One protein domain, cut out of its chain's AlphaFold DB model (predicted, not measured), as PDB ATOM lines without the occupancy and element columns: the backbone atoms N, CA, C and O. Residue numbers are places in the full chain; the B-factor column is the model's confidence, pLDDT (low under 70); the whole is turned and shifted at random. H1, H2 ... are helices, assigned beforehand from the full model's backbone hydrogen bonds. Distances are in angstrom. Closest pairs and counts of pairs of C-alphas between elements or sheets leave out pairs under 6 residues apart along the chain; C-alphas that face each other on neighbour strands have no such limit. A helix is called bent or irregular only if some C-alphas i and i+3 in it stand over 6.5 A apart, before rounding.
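Overview. This is residues 26 to 128 of the 128 residues of an uncharacterized protein of Candidatus Bathyarchaeota archaeon (UniProt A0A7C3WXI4). The hairpin of H1 and H2 opens as a V, and the long helix H5 is folded back on itself, its arm H5b packing on both H1 and H2 and its arm H5a packing on H1. H3 lies across one end, from the end of H2 toward H5a, and the short H4 sits near the middle. The printed part has 103 residues, with five named helices in the order H1, H2, H3, H4, H5 and no named strand; the class is all helix. The whole is compact, with a radius of gyration of the C-alphas of 13.1 A and spans of 33 by 30 by 23 A.

Along the chain. Find C-alpha 26 at (-32.861, -34.735, -28.463); from there H1 runs through residues 26 to 45, 28.7 A long. H2, residues 50 to 69, is 28.2 A long, and H3, residues 71 to 85, is 20.5 A long. H4 holds residues 91 to 94 and measures 4.7 A. H5, residues 96 to 125, was assigned as one helix by its hydrogen bonds but is bent: C-alphas 106 and 109 are 9.3 A apart. Its arm H5a, residues 96 to 106, is 15.4 A long; its arm H5b, residues 109 to 125, is 26.0 A long and ends at C-alpha 125, (-23.865, -44.176, -4.345).

Arrangement. Start at the hub, H2, which touches H1, H3, H4 and H5b. H2 and H5b touch at a steep tilt of 46 degrees, opposite ways; their closest C-alphas are those of Ile 61 and Ile 118, 5.9 A. H1 and H2 form a helical hairpin at 34 degrees, a shallow tilt only just short of steep; H1 touches H2 with residues 42 to 43 alone, closest at the C-alphas of Glu 43 and Lys 50, 6.6 A. H2 and H3 only just touch, with 3 pairs of C-alphas within 8 A, and only at the corner; the closest are those of Arg 66 and Phe 74, 5.6 A. H2 touches H4 with residues 54 to 58 alone; the closest C-alphas are those of Glu 54 and Ile 93, 7.0 A. Look next at Leu 35 and Leu 119, the closest C-alphas of H1 and H5b, which touch at 6.0 A. H5a and H5b touch at a steep tilt of 41 degrees, opposite ways, closest at the C-alphas of Glu 104 and Val 111, 5.4 A. H3 is apart from H1 and H5b. Every O i to N i+4 pair is within hydrogen-bond range in H1, H2, H3 and H5a, and 11 of 13 are in H5b; H4 is too short for such a pair.

Size, cuts and confidence. The two C-alphas farthest apart are those of Asn 84 and Arg 128, 37.1 A. The printed part has no cut, and its four links are tight. Confidence is low, under 70, at residues 26 to 31, 42 to 51 and 126 to 128; the mean pLDDT of the printed part is 80.8.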
ATOM      1  N   VAL A  26     -32.339 -35.638 -29.508       42.78
ATOM      2  CA  VAL A  26     -32.861 -34.735 -28.463       42.78
ATOM      3  C   VAL A  26     -32.869 -35.392 -27.071       42.78
ATOM      4  O   VAL A  26     -32.657 -34.725 -26.066       42.78
ATOM      5  N   LYS A  27     -33.047 -36.717 -26.991       49.06
ATOM      6  CA  LYS A  27     -33.059 -37.452 -25.719       49.06
ATOM      7  C   LYS A  27     -31.670 -37.713 -25.115       49.06
ATOM      8  O   LYS A  27     -31.528 -37.592 -23.904       49.06
ATOM      9  N   LEU A  28     -30.663 -38.034 -25.932       49.19
ATOM     10  CA  LEU A  28     -29.267 -38.171 -25.472       49.19
ATOM     11  C   LEU A  28     -28.798 -36.853 -24.856       49.19
ATOM     12  O   LEU A  28     -28.195 -36.842 -23.792       49.19
ATOM     13  N   TYR A  29     -29.181 -35.741 -25.487       53.19
ATOM     14  CA  TYR A  29     -28.912 -34.405 -24.975       53.19
ATOM     15  C   TYR A  29     -29.538 -34.174 -23.591       53.19
ATOM     16  O   TYR A  29     -28.902 -33.595 -22.718       53.19
ATOM     17  N   ILE A  30     -30.758 -34.674 -23.352       55.06
ATOM     18  CA  ILE A  30     -31.417 -34.594 -22.038       55.06
ATOM     19  C   ILE A  30     -30.695 -35.464 -20.998       55.06
ATOM     20  O   ILE A  30     -30.448 -34.996 -19.892       55.06
ATOM     21  N   GLU A  31     -30.336 -36.706 -21.330       60.03
ATOM     22  CA  GLU A  31     -29.655 -37.624 -20.400       60.03
ATOM     23  C   GLU A  31     -28.246 -37.130 -20.032       60.03
ATOM     24  O   GLU A  31     -27.906 -37.080 -18.848       60.03
ATOM     25  N   ARG A  32     -27.467 -36.672 -21.021       71.56
ATOM     26  CA  ARG A  32     -26.159 -36.046 -20.799       71.56
ATOM     27  C   ARG A  32     -26.289 -34.788 -19.946       71.56
ATOM     28  O   ARG A  32     -25.536 -34.618 -18.994       71.56
ATOM     29  N   ARG A  33     -27.281 -33.939 -20.227       72.75
ATOM     30  CA  ARG A  33     -27.535 -32.729 -19.436       72.75
ATOM     31  C   ARG A  33     -27.889 -33.051 -17.986       72.75
ATOM     32  O   ARG A  33     -27.363 -32.398 -17.101       72.75
ATOM     33  N   ILE A  34     -28.697 -34.083 -17.729       72.62
ATOM     34  CA  ILE A  34     -29.005 -34.533 -16.360       72.62
ATOM     35  C   ILE A  34     -27.739 -35.000 -15.635       72.62
ATOM     36  O   ILE A  34     -27.543 -34.639 -14.479       72.62
ATOM     37  N   LEU A  35     -26.884 -35.788 -16.292       74.44
ATOM     38  CA  LEU A  35     -25.620 -36.244 -15.706       74.44
ATOM     39  C   LEU A  35     -24.696 -35.063 -15.377       74.44
ATOM     40  O   LEU A  35     -24.166 -34.984 -14.271       74.44
ATOM     41  N   ILE A  36     -24.556 -34.125 -16.312       75.94
ATOM     42  CA  ILE A  36     -23.764 -32.905 -16.146       75.94
ATOM     43  C   ILE A  36     -24.312 -32.033 -15.014       75.94
ATOM     44  O   ILE A  36     -23.553 -31.604 -14.147       75.94
ATOM     45  N   ASP A  37     -25.622 -31.783 -15.006       75.25
ATOM     46  CA  ASP A  37     -26.285 -30.983 -13.979       75.25
ATOM     47  C   ASP A  37     -26.106 -31.639 -12.611       75.25
ATOM     48  O   ASP A  37     -25.795 -30.953 -11.643       75.25
ATOM     49  N   LEU A  38     -26.203 -32.968 -12.532       74.06
ATOM     50  CA  LEU A  38     -25.955 -33.714 -11.306       74.06
ATOM     51  C   LEU A  38     -24.513 -33.503 -10.824       74.06
ATOM     52  O   LEU A  38     -24.315 -33.077  -9.688       74.06
ATOM     53  N   ILE A  39     -23.513 -33.706 -11.687       73.62
ATOM     54  CA  ILE A  39     -22.096 -33.477 -11.356       73.62
ATOM     55  C   ILE A  39     -21.874 -32.044 -10.839       73.62
ATOM     56  O   ILE A  39     -21.302 -31.855  -9.764       73.62
ATOM     57  N   LYS A  40     -22.401 -31.036 -11.547       76.69
ATOM     58  CA  LYS A  40     -22.270 -29.612 -11.193       76.69
ATOM     59  C   LYS A  40     -23.001 -29.237  -9.909       76.69
ATOM     60  O   LYS A  40     -22.516 -28.417  -9.131       76.69
ATOM     61  N   THR A  41     -24.193 -29.786  -9.691       72.06
ATOM     62  CA  THR A  41     -24.969 -29.554  -8.474       72.06
ATOM     63  C   THR A  41     -24.211 -30.090  -7.269       72.06
ATOM     64  O   THR A  41     -24.066 -29.370  -6.284       72.06
ATOM     65  N   TYR A  42     -23.668 -31.303  -7.349       67.56
ATOM     66  CA  TYR A  42     -22.935 -31.889  -6.231       67.56
ATOM     67  C   TYR A  42     -21.585 -31.221  -5.963       67.56
ATOM     68  O   TYR A  42     -21.236 -31.054  -4.794       67.56
ATOM     69  N   GLU A  43     -20.880 -30.748  -6.997       66.94
ATOM     70  CA  GLU A  43     -19.659 -29.952  -6.813       66.94
ATOM     71  C   GLU A  43     -19.908 -28.723  -5.915       66.94
ATOM     72  O   GLU A  43     -19.055 -28.349  -5.114       66.94
ATOM     73  N   LYS A  44     -21.102 -28.117  -5.999       66.19
ATOM     74  CA  LYS A  44     -21.479 -26.942  -5.195       66.19
ATOM     75  C   LYS A  44     -21.879 -27.267  -3.753       66.19
ATOM     76  O   LYS A  44     -21.762 -26.392  -2.898       66.19
ATOM     77  N   PHE A  45     -22.387 -28.470  -3.477       60.47
ATOM     78  CA  PHE A  45     -22.904 -28.833  -2.149       60.47
ATOM     79  C   PHE A  45     -21.812 -29.288  -1.167       60.47
ATOM     80  O   PHE A  45     -21.975 -29.114   0.039       60.47
ATOM     81  N   PHE A  46     -20.687 -29.817  -1.649       54.56
ATOM     82  CA  PHE A  46     -19.616 -30.348  -0.804       54.56
ATOM     83  C   PHE A  46     -18.390 -29.424  -0.788       54.56
ATOM     84  O   PHE A  46     -17.478 -29.602  -1.581       54.56
ATOM     85  N   ASN A  47     -18.321 -28.454   0.134       53.72
ATOM     86  CA  ASN A  47     -17.177 -27.520   0.220       53.72
ATOM     87  C   ASN A  47     -16.057 -27.925   1.206       53.72
ATOM     88  O   ASN A  47     -14.964 -27.376   1.117       53.72
ATOM     89  N   GLN A  48     -16.263 -28.902   2.101       50.34
ATOM     90  CA  GLN A  48     -15.181 -29.520   2.908       50.34
ATOM     91  C   GLN A  48     -14.874 -30.972   2.492       50.34
ATOM     92  O   GLN A  48     -13.774 -31.468   2.707       50.34
ATOM     93  N   GLU A  49     -15.815 -31.615   1.801       58.47
ATOM     94  CA  GLU A  49     -15.726 -32.975   1.249       58.47
ATOM     95  C   GLU A  49     -15.549 -32.976  -0.282       58.47
ATOM     96  O   GLU A  49     -15.638 -34.027  -0.912       58.47
ATOM     97  N   LYS A  50     -15.262 -31.815  -0.897       62.69
ATOM     98  CA  LYS A  50     -15.110 -31.657  -2.358       62.69
ATOM     99  C   LYS A  50     -14.191 -32.717  -2.960       62.69
ATOM    100  O   LYS A  50     -14.552 -33.389  -3.918       62.69
ATOM    101  N   LEU A  51     -13.033 -32.911  -2.329       65.88
ATOM    102  CA  LEU A  51     -12.033 -33.887  -2.753       65.88
ATOM    103  C   LEU A  51     -12.550 -35.333  -2.631       65.88
ATOM    104  O   LEU A  51     -12.236 -36.176  -3.463       65.88
ATOM    105  N   SER A  52     -13.362 -35.617  -1.608       72.62
ATOM    106  CA  SER A  52     -13.992 -36.928  -1.396       72.62
ATOM    107  C   SER A  52     -15.036 -37.218  -2.478       72.62
ATOM    108  O   SER A  52     -15.045 -38.304  -3.055       72.62
ATOM    109  N   PHE A  53     -15.865 -36.223  -2.816       73.94
ATOM    110  CA  PHE A  53     -16.871 -36.337  -3.869       73.94
ATOM    111  C   PHE A  53     -16.245 -36.468  -5.262       73.94
ATOM    112  O   PHE A  53     -16.600 -37.385  -6.002       73.94
ATOM    113  N   GLU A  54     -15.288 -35.600  -5.609       80.19
ATOM    114  CA  GLU A  54     -14.567 -35.666  -6.885       80.19
ATOM    115  C   GLU A  54     -13.935 -37.044  -7.071       80.19
ATOM    116  O   GLU A  54     -14.185 -37.705  -8.078       80.19
ATOM    117  N   ASN A  55     -13.208 -37.529  -6.060       84.31
ATOM    118  CA  ASN A  55     -12.612 -38.860  -6.094       84.31
ATOM    119  C   ASN A  55     -13.674 -39.957  -6.223       84.31
ATOM    120  O   ASN A  55     -13.476 -40.906  -6.976       84.31
ATOM    121  N   ALA A  56     -14.812 -39.845  -5.532       82.56
ATOM    122  CA  ALA A  56     -15.885 -40.829  -5.634       82.56
ATOM    123  C   ALA A  56     -16.464 -40.909  -7.054       82.56
ATOM    124  O   ALA A  56     -16.621 -42.013  -7.577       82.56
ATOM    125  N   VAL A  57     -16.753 -39.771  -7.690       82.88
ATOM    126  CA  VAL A  57     -17.294 -39.751  -9.056       82.88
ATOM    127  C   VAL A  57     -16.242 -40.187 -10.071       82.88
ATOM    128  O   VAL A  57     -16.551 -41.005 -10.933       82.88
ATOM    129  N   ILE A  58     -14.997 -39.722  -9.944       89.88
ATOM    130  CA  ILE A  58     -13.889 -40.159 -10.806       89.88
ATOM    131  C   ILE A  58     -13.714 -41.676 -10.711       89.88
ATOM    132  O   ILE A  58     -13.639 -42.333 -11.744       89.88
ATOM    133  N   ASN A  59     -13.734 -42.243  -9.503       89.69
ATOM    134  CA  ASN A  59     -13.621 -43.686  -9.301       89.69
ATOM    135  C   ASN A  59     -14.797 -44.452  -9.917       89.69
ATOM    136  O   ASN A  59     -14.592 -45.528 -10.469       89.69
ATOM    137  N   ILE A  60     -16.021 -43.917  -9.846       88.75
ATOM    138  CA  ILE A  60     -17.185 -44.522 -10.510       88.75
ATOM    139  C   ILE A  60     -16.994 -44.518 -12.028       88.75
ATOM    140  O   ILE A  60     -17.197 -45.546 -12.669       88.75
ATOM    141  N   ILE A  61     -16.583 -43.386 -12.605       89.62
ATOM    142  CA  ILE A  61     -16.349 -43.260 -14.049       89.62
ATOM    143  C   ILE A  61     -15.228 -44.205 -14.487       89.62
ATOM    144  O   ILE A  61     -15.409 -44.971 -15.431       89.62
ATOM    145  N   GLU A  62     -14.092 -44.189 -13.790       93.25
ATOM    146  CA  GLU A  62     -12.951 -45.057 -14.072       93.25
ATOM    147  C   GLU A  62     -13.332 -46.534 -13.966       93.25
ATOM    148  O   GLU A  62     -13.122 -47.282 -14.922       93.25
ATOM    149  N   SER A  63     -13.936 -46.948 -12.848       91.31
ATOM    150  CA  SER A  63     -14.376 -48.331 -12.647       91.31
ATOM    151  C   SER A  63     -15.340 -48.746 -13.746       91.31
ATOM    152  O   SER A  63     -15.166 -49.804 -14.337       91.31
ATOM    153  N   LYS A  64     -16.322 -47.902 -14.084       89.69
ATOM    154  CA  LYS A  64     -17.323 -48.273 -15.081       89.69
ATOM    155  C   LYS A  64     -16.735 -48.398 -16.479       89.69
ATOM    156  O   LYS A  64     -17.101 -49.309 -17.216       89.69
ATOM    157  N   LEU A  65     -15.826 -47.500 -16.851       90.44
ATOM    158  CA  LEU A  65     -15.131 -47.588 -18.131       90.44
ATOM    159  C   LEU A  65     -14.268 -48.853 -18.195       90.44
ATOM    160  O   LEU A  65     -14.328 -49.563 -19.195       90.44
ATOM    161  N   ARG A  66     -13.530 -49.183 -17.130       94.69
ATOM    162  CA  ARG A  66     -12.758 -50.433 -17.049       94.69
ATOM    163  C   ARG A  66     -13.648 -51.670 -17.139       94.69
ATOM    164  O   ARG A  66     -13.329 -52.566 -17.912       94.69
ATOM    165  N   ASP A  67     -14.780 -51.688 -16.439       92.25
ATOM    166  CA  ASP A  67     -15.731 -52.808 -16.463       92.25
ATOM    167  C   ASP A  67     -16.288 -53.061 -17.873       92.25
ATOM    168  O   ASP A  67     -16.467 -54.207 -18.284       92.25
ATOM    169  N   ILE A  68     -16.580 -51.992 -18.622       88.75
ATOM    170  CA  ILE A  68     -17.180 -52.082 -19.961       88.75
ATOM    171  C   ILE A  68     -16.138 -52.449 -21.023       88.75
ATOM    172  O   ILE A  68     -16.445 -53.182 -21.963       88.75
ATOM    173  N   LEU A  69     -14.931 -51.896 -20.916       89.38
ATOM    174  CA  LEU A  69     -13.942 -51.888 -21.999       89.38
ATOM    175  C   LEU A  69     -12.798 -52.881 -21.770       89.38
ATOM    176  O   LEU A  69     -12.131 -53.289 -22.720       89.38
ATOM    177  N   GLY A  70     -12.560 -53.262 -20.517       93.75
ATOM    178  CA  GLY A  70     -11.336 -53.913 -20.072       93.75
ATOM    179  C   GLY A  70     -10.181 -52.923 -19.892       93.75
ATOM    180  O   GLY A  70     -10.134 -51.853 -20.505       93.75
ATOM    181  N   ASP A  71      -9.207 -53.299 -19.060       93.81
ATOM    182  CA  ASP A  71      -8.119 -52.408 -18.635       93.81
ATOM    183  C   ASP A  71      -7.273 -51.866 -19.794       93.81
ATOM    184  O   ASP A  71      -6.957 -50.678 -19.823       93.81
ATOM    185  N   ASN A  72      -6.936 -52.710 -20.770       94.25
ATOM    186  CA  ASN A  72      -6.085 -52.306 -21.893       94.25
ATOM    187  C   ASN A  72      -6.764 -51.249 -22.773       94.25
ATOM    188  O   ASN A  72      -6.145 -50.255 -23.151       94.25
ATOM    189  N   VAL A  73      -8.049 -51.445 -23.077       92.75
ATOM    190  CA  VAL A  73      -8.828 -50.511 -23.898       92.75
ATOM    191  C   VAL A  73      -9.078 -49.222 -23.120       92.75
ATOM    192  O   VAL A  73      -8.936 -48.136 -23.677       92.75
ATOM    193  N   PHE A  74      -9.357 -49.324 -21.820       94.88
ATOM    194  CA  PHE A  74      -9.456 -48.166 -20.939       94.88
ATOM    195  C   PHE A  74      -8.178 -47.310 -20.954       94.88
ATOM    196  O   PHE A  74      -8.275 -46.095 -21.127       94.88
ATOM    197  N   GLN A  75      -6.988 -47.913 -20.832       95.38
ATOM    198  CA  GLN A  75      -5.726 -47.162 -20.908       95.38
ATOM    199  C   GLN A  75      -5.541 -46.497 -22.275       95.38
ATOM    200  O   GLN A  75      -5.163 -45.329 -22.338       95.38
ATOM    201  N   ALA A  76      -5.863 -47.198 -23.365       94.31
ATOM    202  CA  ALA A  76      -5.785 -46.630 -24.708       94.31
ATOM    203  C   ALA A  76      -6.705 -45.408 -24.870       94.31
ATOM    204  O   ALA A  76      -6.287 -44.390 -25.415       94.31
ATOM    205  N   ILE A  77      -7.932 -45.468 -24.347       92.69
ATOM    206  CA  ILE A  77      -8.873 -44.340 -24.383       92.69
ATOM    207  C   ILE A  77      -8.401 -43.194 -23.507       92.69
ATOM    208  O   ILE A  77      -8.502 -42.043 -23.921       92.69
ATOM    209  N   LYS A  78      -7.877 -43.485 -22.316       94.62
ATOM    210  CA  LYS A  78      -7.327 -42.457 -21.436       94.62
ATOM    211  C   LYS A  78      -6.194 -41.700 -22.135       94.62
ATOM    212  O   LYS A  78      -6.229 -40.476 -22.169       94.62
ATOM    213  N   ASN A  79      -5.261 -42.416 -22.761       95.06
ATOM    214  CA  ASN A  79      -4.183 -41.800 -23.537       95.06
ATOM    215  C   ASN A  79      -4.740 -41.001 -24.721       95.06
ATOM    216  O   ASN A  79      -4.352 -39.857 -24.927       95.06
ATOM    217  N   TYR A  80      -5.717 -41.551 -25.449       94.75
ATOM    218  CA  TYR A  80      -6.341 -40.859 -26.575       94.75
ATOM    219  C   TYR A  80      -7.044 -39.558 -26.154       94.75
ATOM    220  O   TYR A  80      -6.939 -38.554 -26.861       94.75
ATOM    221  N   LEU A  81      -7.727 -39.553 -25.002       94.50
ATOM    222  CA  LEU A  81      -8.345 -38.363 -24.412       94.50
ATOM    223  C   LEU A  81      -7.305 -37.290 -24.071       94.50
ATOM    224  O   LEU A  81      -7.505 -36.112 -24.386       94.50
ATOM    225  N   GLU A  82      -6.185 -37.698 -23.478       95.44
ATOM    226  CA  GLU A  82      -5.100 -36.789 -23.108       95.44
ATOM    227  C   GLU A  82      -4.410 -36.204 -24.351       95.44
ATOM    228  O   GLU A  82      -4.252 -34.987 -24.446       95.44
ATOM    229  N   GLU A  83      -4.077 -37.038 -25.337       96.31
ATOM    230  CA  GLU A  83      -3.329 -36.647 -26.538       96.31
ATOM    231  C   GLU A  83      -4.161 -35.825 -27.534       96.31
ATOM    232  O   GLU A  83      -3.662 -34.852 -28.097       96.31
ATOM    233  N   ASN A  84      -5.429 -36.188 -27.754       95.50
ATOM    234  CA  ASN A  84      -6.242 -35.602 -28.832       95.50
ATOM    235  C   ASN A  84      -7.194 -34.508 -28.351       95.50
ATOM    236  O   ASN A  84      -7.651 -33.693 -29.153       95.50
ATOM    237  N   PHE A  85      -7.509 -34.478 -27.055       93.31
ATOM    238  CA  PHE A  85      -8.462 -33.517 -26.503       93.31
ATOM    239  C   PHE A  85      -7.931 -32.747 -25.294       93.31
ATOM    240  O   PHE A  85      -8.642 -31.884 -24.781       93.31
ATOM    241  N   SER A  86      -6.703 -33.024 -24.831       95.62
ATOM    242  CA  SER A  86      -6.168 -32.428 -23.597       95.62
ATOM    243  C   SER A  86      -7.139 -32.610 -22.418       95.62
ATOM    244  O   SER A  86      -7.407 -31.681 -21.645       95.62
ATOM    245  N   LEU A  87      -7.731 -33.807 -22.336       95.62
ATOM    246  CA  LEU A  87      -8.714 -34.204 -21.332       95.62
ATOM    247  C   LEU A  87      -8.179 -35.354 -20.483       95.62
ATOM    248  O   LEU A  87      -7.745 -36.375 -21.004       95.62
ATOM    249  N   LYS A  88      -8.282 -35.208 -19.164       94.25
ATOM    250  CA  LYS A  88      -8.020 -36.250 -18.166       94.25
ATOM    251  C   LYS A  88      -9.329 -36.727 -17.542       94.25
ATOM    252  O   LYS A  88     -10.347 -36.051 -17.607       94.25
ATOM    253  N   LEU A  89      -9.299 -37.854 -16.832       90.88
ATOM    254  CA  LEU A  89     -10.465 -38.354 -16.081       90.88
ATOM    255  C   LEU A  89     -11.039 -37.334 -15.089       90.88
ATOM    256  O   LEU A  89     -12.251 -37.207 -14.965       90.88
ATOM    257  N   VAL A  90     -10.173 -36.563 -14.428       88.75
ATOM    258  CA  VAL A  90     -10.583 -35.493 -13.500       88.75
ATOM    259  C   VAL A  90     -11.392 -34.386 -14.185       88.75
ATOM    260  O   VAL A  90     -12.160 -33.672 -13.539       88.75
ATOM    261  N   ASP A  91     -11.242 -34.243 -15.501       90.69
ATOM    262  CA  ASP A  91     -11.952 -33.242 -16.284       90.69
ATOM    263  C   ASP A  91     -13.412 -33.627 -16.531       90.69
ATOM    264  O   ASP A  91     -14.219 -32.754 -16.834       90.69
ATOM    265  N   ALA A  92     -13.788 -34.885 -16.277       87.50
ATOM    266  CA  ALA A  92     -15.185 -35.307 -16.230       87.50
ATOM    267  C   ALA A  92     -15.995 -34.595 -15.133       87.50
ATOM    268  O   ALA A  92     -17.218 -34.652 -15.165       87.50
ATOM    269  N   ILE A  93     -15.338 -33.934 -14.171       84.94
ATOM    270  CA  ILE A  93     -15.994 -33.061 -13.185       84.94
ATOM    271  C   ILE A  93     -15.859 -31.590 -13.569       84.94
ATOM    272  O   ILE A  93     -16.836 -30.850 -13.528       84.94
ATOM    273  N   LYS A  94     -14.650 -31.169 -13.959       86.50
ATOM    274  CA  LYS A  94     -14.323 -29.754 -14.202       86.50
ATOM    275  C   LYS A  94     -14.928 -29.206 -15.494       86.50
ATOM    276  O   LYS A  94     -15.327 -28.047 -15.544       86.50
ATOM    277  N   LYS A  95     -14.964 -30.034 -16.536       87.12
ATOM    278  CA  LYS A  95     -15.484 -29.723 -17.873       87.12
ATOM    279  C   LYS A  95     -16.258 -30.933 -18.420       87.12
ATOM    280  O   LYS A  95     -15.855 -31.543 -19.412       87.12
ATOM    281  N   PRO A  96     -17.365 -31.312 -17.752       82.38
ATOM    282  CA  PRO A  96     -18.075 -32.551 -18.037       82.38
ATOM    283  C   PRO A  96     -18.667 -32.550 -19.455       82.38
ATOM    284  O   PRO A  96     -18.655 -33.588 -20.107       82.38
ATOM    285  N   GLU A  97     -19.103 -31.393 -19.973       83.81
ATOM    286  CA  GLU A  97     -19.495 -31.237 -21.380       83.81
ATOM    287  C   GLU A  97     -18.395 -31.707 -22.341       83.81
ATOM    288  O   GLU A  97     -18.610 -32.621 -23.133       83.81
ATOM    289  N   GLU A  98     -17.200 -31.116 -22.235       89.94
ATOM    290  CA  GLU A  98     -16.071 -31.427 -23.118       89.94
ATOM    291  C   GLU A  98     -15.653 -32.895 -22.998       89.94
ATOM    292  O   GLU A  98     -15.323 -33.535 -23.997       89.94
ATOM    293  N   PHE A  99     -15.701 -33.441 -21.780       90.69
ATOM    294  CA  PHE A  99     -15.365 -34.833 -21.517       90.69
ATOM    295  C   PHE A  99     -16.320 -35.810 -22.212       90.69
ATOM    296  O   PHE A  99     -15.871 -36.705 -22.934       90.69
ATOM    297  N   PHE A 100     -17.633 -35.643 -22.037       87.12
ATOM    298  CA  PHE A 100     -18.614 -36.544 -22.647       87.12
ATOM    299  C   PHE A 100     -18.729 -36.350 -24.164       87.12
ATOM    300  O   PHE A 100     -18.941 -37.325 -24.886       87.12
ATOM    301  N   ASP A 101     -18.486 -35.142 -24.670       88.75
ATOM    302  CA  ASP A 101     -18.384 -34.898 -26.110       88.75
ATOM    303  C   ASP A 101     -17.154 -35.591 -26.720       88.75
ATOM    304  O   ASP A 101     -17.230 -36.147 -27.819       88.75
ATOM    305  N   ALA A 102     -16.017 -35.616 -26.017       92.12
ATOM    306  CA  ALA A 102     -14.842 -36.363 -26.458       92.12
ATOM    307  C   ALA A 102     -15.090 -37.878 -26.450       92.12
ATOM    308  O   ALA A 102     -14.735 -38.562 -27.412       92.12
ATOM    309  N   LEU A 103     -15.770 -38.403 -25.426       90.44
ATOM    310  CA  LEU A 103     -16.197 -39.803 -25.414       90.44
ATOM    311  C   LEU A 103     -17.157 -40.118 -26.568       90.44
ATOM    312  O   LEU A 103     -17.029 -41.172 -27.187       90.44
ATOM    313  N   GLU A 104     -18.075 -39.217 -26.921       89.62
ATOM    314  CA  GLU A 104     -18.939 -39.401 -28.092       89.62
ATOM    315  C   GLU A 104     -18.149 -39.428 -29.400       89.62
ATOM    316  O   GLU A 104     -18.466 -40.215 -30.289       89.62
ATOM    317  N   LYS A 105     -17.087 -38.631 -29.532       90.62
ATOM    318  CA  LYS A 105     -16.214 -38.691 -30.714       90.62
ATOM    319  C   LYS A 105     -15.493 -40.036 -30.840       90.62
ATOM    320  O   LYS A 105     -15.236 -40.467 -31.960       90.62
ATOM    321  N   ILE A 106     -15.193 -40.698 -29.721       90.88
ATOM    322  CA  ILE A 106     -14.535 -42.016 -29.691       90.88
ATOM    323  C   ILE A 106     -15.545 -43.139 -29.953       90.88
ATOM    324  O   ILE A 106     -15.319 -44.018 -30.779       90.88
ATOM    325  N   PHE A 107     -16.673 -43.115 -29.247       85.44
ATOM    326  CA  PHE A 107     -17.632 -44.219 -29.190       85.44
ATOM    327  C   PHE A 107     -18.848 -44.039 -30.104       85.44
ATOM    328  O   PHE A 107     -19.711 -44.923 -30.203       85.44
ATOM    329  N   GLY A 108     -18.964 -42.882 -30.749       84.81
ATOM    330  CA  GLY A 108     -20.178 -42.457 -31.424       84.81
ATOM    331  C   GLY A 108     -21.380 -42.526 -30.484       84.81
ATOM    332  O   GLY A 108     -21.291 -42.350 -29.269       84.81
ATOM    333  N   LYS A 109     -22.533 -42.898 -31.042       80.50
ATOM    334  CA  LYS A 109     -23.797 -42.990 -30.297       80.50
ATOM    335  C   LYS A 109     -23.780 -44.023 -29.162       80.50
ATOM    336  O   LYS A 109     -24.669 -43.979 -28.315       80.50
ATOM    337  N   SER A 110     -22.812 -44.947 -29.124       81.25
ATOM    338  CA  SER A 110     -22.729 -45.958 -28.057       81.25
ATOM    339  C   SER A 110     -22.317 -45.378 -26.698       81.25
ATOM    340  O   SER A 110     -22.606 -45.989 -25.668       81.25
ATOM    341  N   VAL A 111     -21.775 -44.151 -26.679       84.81
ATOM    342  CA  VAL A 111     -21.463 -43.408 -25.448       84.81
ATOM    343  C   VAL A 111     -22.675 -43.271 -24.519       84.81
ATOM    344  O   VAL A 111     -22.518 -43.283 -23.302       84.81
ATOM    345  N   CYS A 112     -23.899 -43.253 -25.064       80.25
ATOM    346  CA  CYS A 112     -25.120 -43.158 -24.260       80.25
ATOM    347  C   CYS A 112     -25.273 -44.310 -23.257       80.25
ATOM    348  O   CYS A 112     -25.801 -44.122 -22.163       80.25
ATOM    349  N   THR A 113     -24.816 -45.510 -23.616       82.75
ATOM    350  CA  THR A 113     -24.869 -46.673 -22.728       82.75
ATOM    351  C   THR A 113     -23.893 -46.492 -21.570       82.75
ATOM    352  O   THR A 113     -24.235 -46.790 -20.428       82.75
ATOM    353  N   ILE A 114     -22.709 -45.945 -21.852       85.50
ATOM    354  CA  ILE A 114     -21.676 -45.657 -20.854       85.50
ATOM    355  C   ILE A 114     -22.173 -44.578 -19.882       85.50
ATOM    356  O   ILE A 114     -22.174 -44.794 -18.671       85.50
ATOM    357  N   GLU A 115     -22.681 -43.458 -20.403       84.12
ATOM    358  CA  GLU A 115     -23.229 -42.349 -19.608       84.12
ATOM    359  C   GLU A 115     -24.348 -42.808 -18.665       84.12
ATOM    360  O   GLU A 115     -24.391 -42.405 -17.504       84.12
ATOM    361  N   LYS A 116     -25.227 -43.707 -19.125       81.25
ATOM    362  CA  LYS A 116     -26.304 -44.277 -18.300       81.25
ATOM    363  C   LYS A 116     -25.798 -45.110 -17.145       81.25
ATOM    364  O   LYS A 116     -26.336 -45.018 -16.044       81.25
ATOM    365  N   LEU A 117     -24.810 -45.956 -17.407       83.88
ATOM    366  CA  LEU A 117     -24.252 -46.821 -16.380       83.88
ATOM    367  C   LEU A 117     -23.509 -45.996 -15.326       83.88
ATOM    368  O   LEU A 117     -23.673 -46.250 -14.139       83.88
ATOM    369  N   ILE A 118     -22.787 -44.956 -15.749       85.50
ATOM    370  CA  ILE A 118     -22.162 -43.985 -14.843       85.50
ATOM    371  C   ILE A 118     -23.226 -43.266 -14.005       85.50
ATOM    372  O   ILE A 118     -23.124 -43.230 -12.781       85.50
ATOM    373  N   LEU A 119     -24.272 -42.728 -14.641       81.44
ATOM    374  CA  LEU A 119     -25.347 -42.018 -13.946       81.44
ATOM    375  C   LEU A 119     -26.030 -42.908 -12.902       81.44
ATOM    376  O   LEU A 119     -26.291 -42.462 -11.786       81.44
ATOM    377  N   LYS A 120     -26.306 -44.167 -13.256       81.06
ATOM    378  CA  LYS A 120     -26.926 -45.137 -12.355       81.06
ATOM    379  C   LYS A 120     -26.052 -45.391 -11.126       81.06
ATOM    380  O   LYS A 120     -26.561 -45.332 -10.010       81.06
ATOM    381  N   ASP A 121     -24.757 -45.610 -11.318       82.38
ATOM    382  CA  ASP A 121     -23.828 -45.866 -10.216       82.38
ATOM    383  C   ASP A 121     -23.677 -44.647  -9.298       82.38
ATOM    384  O   ASP A 121     -23.681 -44.791  -8.074       82.38
ATOM    385  N   ILE A 122     -23.621 -43.435  -9.865       76.19
ATOM    386  CA  ILE A 122     -23.624 -42.196  -9.075       76.19
ATOM    387  C   ILE A 122     -24.909 -42.115  -8.239       76.19
ATOM    388  O   ILE A 122     -24.850 -41.889  -7.033       76.19
ATOM    389  N   GLN A 123     -26.073 -42.366  -8.840       73.06
ATOM    390  CA  GLN A 123     -27.355 -42.349  -8.129       73.06
ATOM    391  C   GLN A 123     -27.454 -43.412  -7.030       73.06
ATOM    392  O   GLN A 123     -28.046 -43.152  -5.985       73.06
ATOM    393  N   GLU A 124     -26.915 -44.610  -7.247       75.38
ATOM    394  CA  GLU A 124     -26.876 -45.662  -6.228       75.38
ATOM    395  C   GLU A 124     -25.949 -45.293  -5.068       75.38
ATOM    396  O   GLU A 124     -26.315 -45.500  -3.909       75.38
ATOM    397  N   LYS A 125     -24.795 -44.682  -5.362       71.50
ATOM    398  CA  LYS A 125     -23.865 -44.176  -4.345       71.50
ATOM    399  C   LYS A 125     -24.516 -43.113  -3.458       71.50
ATOM    400  O   LYS A 125     -24.267 -43.100  -2.263       71.50
ATOM    401  N   LEU A 126     -25.370 -42.268  -4.036       63.16
ATOM    402  CA  LEU A 126     -26.059 -41.169  -3.351       63.16
ATOM    403  C   LEU A 126     -27.258 -41.602  -2.490       63.16
ATOM    404  O   LEU A 126     -27.775 -40.799  -1.721       63.16
ATOM    405  N   LYS A 127     -27.745 -42.839  -2.647       62.59
ATOM    406  CA  LYS A 127     -28.853 -43.388  -1.842       62.59
ATOM    407  C   LYS A 127     -28.390 -44.053  -0.542       62.59
ATOM    408  O   LYS A 127     -29.249 -44.421   0.259       62.59
ATOM    409  N   ARG A 128     -27.087 -44.283  -0.383       46.94
ATOM    410  CA  ARG A 128     -26.472 -44.869   0.813       46.94
ATOM    411  C   ARG A 128     -25.953 -43.774   1.726       46.94
ATOM    412  O   ARG A 128     -26.033 -44.002   2.949       46.94
TER     413      ARG A 128